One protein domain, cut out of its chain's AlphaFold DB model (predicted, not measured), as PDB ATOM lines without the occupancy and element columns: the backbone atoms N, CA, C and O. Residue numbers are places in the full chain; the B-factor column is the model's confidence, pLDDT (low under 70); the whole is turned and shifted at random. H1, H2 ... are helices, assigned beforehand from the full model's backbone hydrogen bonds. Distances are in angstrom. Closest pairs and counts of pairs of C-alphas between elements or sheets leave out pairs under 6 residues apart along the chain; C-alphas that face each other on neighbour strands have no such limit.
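AT A GLANCE: This is residues 16 to 31 and 44 to 74 of the 74 residues of an uncharacterized protein of Firmicutes bacterium (UniProt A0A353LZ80). A short helix, H1, packs on the second half of a long one, H2, and the two run the same way at a shallow tilt. Residues 44 to 58, of which 47 to 58 belong to H2, stick out from this contact as a free arm, and this arm makes much of the length. The printed part has 47 residues, with two named helices, H1 then H2, and no named strand; its class is all helix. It is loose, with a radius of gyration of the C-alphas of 13.6 A, and its C-alphas span 41 by 22 by 14 A.

IN THESE COORDINATES: H1 is residues 16 to 26 and begins at C-alpha 16, at (31.517, 30.013, 51.338). H2 is residues 47 to 69, 33.1 A from first to last C-alpha against 15.1 A for H1. It begins at C-alpha 47, at (15.172, 13.251, 61.082), and ends at C-alpha 69, at (24.406, 35.663, 38.541).

HOW THE PARTS SIT: H1 and H2 touch, with 9 pairs of C-alphas within 8 A; H2 does so with residues 60 to 67 alone. The closest C-alphas of the two are those of Ala 19 and Ala 63, 6.1 A apart. Their lines stand at a shallow tilt of 32 degrees and they run the same way, with their centres 15.2 A apart. In both H1 and H2 every O i to N i+4 pair is within hydrogen-bond range.

THE WHOLE: The two C-alphas farthest apart are those of Gly 28 and Gly 46, at 40.6 A. Without residues 44 to 58, which stand free, the body has 32 residues and spans 24 by 18 by 10 A. Residues 32 to 43 are not printed, and the link from H1 to H2 runs across this cut, where C-alphas 31 and 44 are 31.1 A apart. The mean pLDDT of the printed part is 87.7; residues 44 to 45 and residue 74, the chain's last residue, are under 70.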
ATOM      1  N   VAL A  16      30.140  29.481  51.399       89.31
ATOM      2  CA  VAL A  16      31.517  30.013  51.338       89.31
ATOM      3  C   VAL A  16      32.433  29.065  50.585       89.31
ATOM      4  O   VAL A  16      33.056  29.460  49.606       89.31
ATOM      5  N   GLU A  17      32.495  27.810  51.029       88.69
ATOM      6  CA  GLU A  17      33.417  26.805  50.490       88.69
ATOM      7  C   GLU A  17      33.155  26.556  48.997       88.69
ATOM      8  O   GLU A  17      34.082  26.523  48.184       88.69
ATOM      9  N   VAL A  18      31.876  26.451  48.624       91.12
ATOM     10  CA  VAL A  18      31.450  26.226  47.237       91.12
ATOM     11  C   VAL A  18      31.820  27.413  46.354       91.12
ATOM     12  O   VAL A  18      32.440  27.233  45.308       91.12
ATOM     13  N   ALA A  19      31.469  28.629  46.764       90.50
ATOM     14  CA  ALA A  19      31.705  29.810  45.947       90.50
ATOM     15  C   ALA A  19      33.185  30.186  45.837       90.50
ATOM     16  O   ALA A  19      33.608  30.638  44.778       90.50
ATOM     17  N   LEU A  20      33.977  29.959  46.889       91.88
ATOM     18  CA  LEU A  20      35.434  30.083  46.834       91.88
ATOM     19  C   LEU A  20      36.019  29.162  45.765       91.88
ATOM     20  O   LEU A  20      36.842  29.592  44.962       91.88
ATOM     21  N   THR A  21      35.559  27.911  45.735       92.75
ATOM     22  CA  THR A  21      36.028  26.912  44.771       92.75
ATOM     23  C   THR A  21      35.646  27.298  43.342       92.75
ATOM     24  O   THR A  21      36.507  27.348  42.466       92.75
ATOM     25  N   VAL A  22      34.373  27.634  43.108       92.56
ATOM     26  CA  VAL A  22      33.872  28.055  41.788       92.56
ATOM     27  C   VAL A  22      34.557  29.340  41.321       92.56
ATOM     28  O   VAL A  22      35.031  29.401  40.190       92.56
ATOM     29  N   GLY A  23      34.656  30.347  42.189       92.94
ATOM     30  CA  GLY A  23      35.301  31.620  41.881       92.94
ATOM     31  C   GLY A  23      36.790  31.457  41.575       92.94
ATOM     32  O   GLY A  23      37.267  32.027  40.596       92.94
ATOM     33  N   ALA A  24      37.518  30.642  42.344       93.19
ATOM     34  CA  ALA A  24      38.923  30.343  42.073       93.19
ATOM     35  C   ALA A  24      39.105  29.673  40.700       93.19
ATOM     36  O   ALA A  24      39.945  30.109  39.914       93.19
ATOM     37  N   LEU A  25      38.290  28.664  40.379       93.44
ATOM     38  CA  LEU A  25      38.336  28.002  39.072       93.44
ATOM     39  C   LEU A  25      37.994  28.965  37.929       93.44
ATOM     40  O   LEU A  25      38.712  29.006  36.934       93.44
ATOM     41  N   HIS A  26      36.945  29.775  38.089       93.38
ATOM     42  CA  HIS A  26      36.519  30.742  37.079       93.38
ATOM     43  C   HIS A  26      37.607  31.783  36.763       93.38
ATOM     44  O   HIS A  26      37.810  32.131  35.605       93.38
ATOM     45  N   HIS A  27      38.364  32.231  37.769       92.81
ATOM     46  CA  HIS A  27      39.479  33.169  37.583       92.81
ATOM     47  C   HIS A  27      40.800  32.488  37.169       92.81
ATOM     48  O   HIS A  27      41.853  33.128  37.176       92.81
ATOM     49  N   GLY A  28      40.774  31.200  36.811       94.06
ATOM     50  CA  GLY A  28      41.936  30.478  36.285       94.06
ATOM     51  C   GLY A  28      42.958  30.042  37.340       94.06
ATOM     52  O   GLY A  28      44.087  29.684  36.992       94.06
ATOM     53  N   PHE A  29      42.599  30.053  38.627       94.81
ATOM     54  CA  PHE A  29      43.456  29.491  39.667       94.81
ATOM     55  C   PHE A  29      43.435  27.958  39.626       94.81
ATOM     56  O   PHE A  29      42.464  27.325  39.214       94.81
ATOM     57  N   ARG A  30      44.522  27.343  40.101       93.50
ATOM     58  CA  ARG A  30      44.618  25.884  40.236       93.50
ATOM     59  C   ARG A  30      44.143  25.452  41.617       93.50
ATOM     60  O   ARG A  30      44.602  26.001  42.617       93.50
ATOM     61  N   LEU A  31      43.285  24.437  41.660       92.25
ATOM     62  CA  LEU A  31      42.891  23.774  42.898       92.25
ATOM     63  C   LEU A  31      43.824  22.594  43.191       92.25
ATOM     64  O   LEU A  31      44.155  21.823  42.291       92.25
ATOM     65  N   GLY A  44      24.070  12.467  63.878       68.69
ATOM     66  CA  GLY A  44      23.471  11.151  63.628       68.69
ATOM     67  C   GLY A  44      22.337  11.104  62.591       68.69
ATOM     68  O   GLY A  44      21.694  12.101  62.261       68.69
ATOM     69  N   ARG A  45      22.066   9.900  62.077       69.69
ATOM     70  CA  ARG A  45      21.183   9.618  60.925       69.69
ATOM     71  C   ARG A  45      19.675   9.869  61.144       69.69
ATOM     72  O   ARG A  45      18.872   9.446  60.323       69.69
ATOM     73  N   GLY A  46      19.273  10.572  62.202       82.25
ATOM     74  CA  GLY A  46      17.865  10.868  62.484       82.25
ATOM     75  C   GLY A  46      17.261  11.974  61.605       82.25
ATOM     76  O   GLY A  46      17.965  12.687  60.888       82.25
ATOM     77  N   LEU A  47      15.947  12.183  61.743       78.94
ATOM     78  CA  LEU A  47      15.172  13.251  61.082       78.94
ATOM     79  C   LEU A  47      15.790  14.651  61.262       78.94
ATOM     80  O   LEU A  47      15.809  15.453  60.329       78.94
ATOM     81  N   LYS A  48      16.374  14.932  62.437       78.69
ATOM     82  CA  LYS A  48      17.118  16.180  62.698       78.69
ATOM     83  C   LYS A  48      18.341  16.328  61.781       78.69
ATOM     84  O   LYS A  48      18.587  17.419  61.274       78.69
ATOM     85  N   GLY A  49      19.066  15.238  61.527       78.69
ATOM     86  CA  GLY A  49      20.208  15.206  60.612       78.69
ATOM     87  C   GLY A  49      19.793  15.366  59.149       78.69
ATOM     88  O   GLY A  49      20.487  16.044  58.395       78.69
ATOM     89  N   LEU A  50      18.638  14.817  58.753       84.38
ATOM     90  CA  LEU A  50      18.079  15.039  57.415       84.38
ATOM     91  C   LEU A  50      17.684  16.506  57.209       84.38
ATOM     92  O   LEU A  50      18.070  17.101  56.207       84.38
ATOM     93  N   ARG A  51      16.997  17.125  58.181       85.94
ATOM     94  CA  ARG A  51      16.635  18.552  58.113       85.94
ATOM     95  C   ARG A  51      17.868  19.460  58.082       85.94
ATOM     96  O   ARG A  51      17.881  20.446  57.351       85.94
ATOM     97  N   HIS A  52      18.907  19.117  58.845       83.12
ATOM     98  CA  HIS A  52      20.180  19.836  58.818       83.12
ATOM     99  C   HIS A  52      20.830  19.761  57.432       83.12
ATOM    100  O   HIS A  52      21.128  20.798  56.849       83.12
ATOM    101  N   ARG A  53      20.958  18.553  56.863       84.69
ATOM    102  CA  ARG A  53      21.493  18.349  55.507       84.69
ATOM    103  C   ARG A  53      20.651  19.025  54.426       84.69
ATOM    104  O   ARG A  53      21.211  19.600  53.502       84.69
ATOM    105  N   GLY A  54      19.327  19.044  54.574       87.56
ATOM    106  CA  GLY A  54      18.440  19.802  53.690       87.56
ATOM    107  C   GLY A  54      18.731  21.304  53.729       87.56
ATOM    108  O   GLY A  54      18.854  21.937  52.683       87.56
ATOM    109  N   ARG A  55      18.939  21.874  54.925       86.81
ATOM    110  CA  ARG A  55      19.340  23.281  55.064       86.81
ATOM    111  C   ARG A  55      20.716  23.535  54.441       86.81
ATOM    112  O   ARG A  55      20.857  24.512  53.719       86.81
ATOM    113  N   GLN A  56      21.685  22.637  54.630       87.94
ATOM    114  CA  GLN A  56      22.985  22.713  53.945       87.94
ATOM    115  C   GLN A  56      22.818  22.718  52.417       87.94
ATOM    116  O   GLN A  56      23.372  23.584  51.748       87.94
ATOM    117  N   GLY A  57      21.981  21.829  51.874       89.38
ATOM    118  CA  GLY A  57      21.675  21.777  50.442       89.38
ATOM    119  C   GLY A  57      21.087  23.083  49.901       89.38
ATOM    120  O   GLY A  57      21.532  23.575  48.868       89.38
ATOM    121  N   ILE A  58      20.156  23.709  50.628       90.25
ATOM    122  CA  ILE A  58      19.596  25.015  50.238       90.25
ATOM    123  C   ILE A  58      20.687  26.096  50.195       90.25
ATOM    124  O   ILE A  58      20.683  26.926  49.287       90.25
ATOM    125  N   HIS A  59      21.625  26.096  51.148       89.00
ATOM    126  CA  HIS A  59      22.742  27.050  51.144       89.00
ATOM    127  C   HIS A  59      23.639  26.851  49.914       89.00
ATOM    128  O   HIS A  59      24.014  27.833  49.278       89.00
ATOM    129  N   ILE A  60      23.916  25.599  49.539       89.69
ATOM    130  CA  ILE A  60      24.708  25.264  48.346       89.69
ATOM    131  C   ILE A  60      24.004  25.746  47.071       89.69
ATOM    132  O   ILE A  60      24.615  26.441  46.264       89.69
ATOM    133  N   ILE A  61      22.707  25.461  46.909       91.94
ATOM    134  CA  ILE A  61      21.930  25.902  45.736       91.94
ATOM    135  C   ILE A  61      21.930  27.433  45.626       91.94
ATOM    136  O   ILE A  61      22.148  27.978  44.544       91.94
ATOM    137  N   LYS A  62      21.732  28.143  46.744       90.56
ATOM    138  CA  LYS A  62      21.795  29.613  46.773       90.56
ATOM    139  C   LYS A  62      23.178  30.149  46.403       90.56
ATOM    140  O   LYS A  62      23.257  31.179  45.736       90.56
ATOM    141  N   ALA A  63      24.253  29.492  46.835       90.38
ATOM    142  CA  ALA A  63      25.613  29.886  46.480       90.38
ATOM    143  C   ALA A  63      25.872  29.696  44.979       90.38
ATOM    144  O   ALA A  63      26.328  30.627  44.320       90.38
ATOM    145  N   LEU A  64      25.485  28.546  44.419       91.06
ATOM    146  CA  LEU A  64      25.605  28.267  42.984       91.06
ATOM    147  C   LEU A  64      24.790  29.249  42.137       91.06
ATOM    148  O   LEU A  64      25.297  29.772  41.148       91.06
ATOM    149  N   TRP A  65      23.557  29.563  42.544       91.50
ATOM    150  CA  TRP A  65      22.732  30.543  41.836       91.50
ATOM    151  C   TRP A  65      23.362  31.939  41.836       91.50
ATOM    152  O   TRP A  65      23.317  32.644  40.833       91.50
ATOM    153  N   GLN A  66      23.994  32.343  42.937       88.94
ATOM    154  CA  GLN A  66      24.697  33.624  42.989       88.94
ATOM    155  C   GLN A  66      25.992  33.622  42.173       88.94
ATOM    156  O   GLN A  66      26.260  34.616  41.504       88.94
ATOM    157  N   CYS A  67      26.748  32.518  42.157       90.81
ATOM    158  CA  CYS A  67      27.891  32.354  41.250       90.81
ATOM    159  C   CYS A  67      27.443  32.514  39.791       90.81
ATOM    160  O   CYS A  67      28.039  33.284  39.043       90.81
ATOM    161  N   TYR A  68      26.321  31.890  39.421       91.12
ATOM    162  CA  TYR A  68      25.722  32.045  38.098       91.12
ATOM    163  C   TYR A  68      25.360  33.507  37.789       91.12
ATOM    164  O   TYR A  68      25.728  34.019  36.736       91.12
ATOM    165  N   LYS A  69      24.717  34.228  38.721       90.69
ATOM    166  CA  LYS A  69      24.406  35.663  38.541       90.69
ATOM    167  C   LYS A  69      25.643  36.555  38.425       90.69
ATOM    168  O   LYS A  69      25.550  37.606  37.801       90.69
ATOM    169  N   ARG A  70      26.765  36.166  39.036       88.56
ATOM    170  CA  ARG A  70      28.060  36.858  38.918       88.56
ATOM    171  C   ARG A  70      28.786  36.552  37.602       88.56
ATOM    172  O   ARG A  70      29.835  37.132  37.360       88.56
ATOM    173  N   GLY A  71      28.247  35.662  36.767       90.06
ATOM    174  CA  GLY A  71      28.900  35.220  35.536       90.06
ATOM    175  C   GLY A  71      29.995  34.180  35.772       90.06
ATOM    176  O   GLY A  71      30.715  33.839  34.844       90.06
ATOM    177  N   TRP A  72      30.102  33.628  36.986       90.25
ATOM    178  CA  TRP A  72      31.037  32.546  37.302       90.25
ATOM    179  C   TRP A  72      30.497  31.192  36.838       90.25
ATOM    180  O   TRP A  72      30.389  30.236  37.609       90.25
ATOM    181  N   HIS A  73      30.088  31.131  35.578       81.12
ATOM    182  CA  HIS A  73      29.873  29.879  34.878       81.12
ATOM    183  C   HIS A  73      31.218  29.412  34.307       81.12
ATOM    184  O   HIS A  73      32.055  30.229  33.911       81.12
ATOM    185  N   LEU A  74      31.437  28.100  34.335       62.94
ATOM    186  CA  LEU A  74      32.537  27.460  33.614       62.94
ATOM    187  C   LEU A  74      32.212  27.390  32.120       62.94
ATOM    188  O   LEU A  74      31.004  27.308  31.794       62.94
TER     189      LEU A  74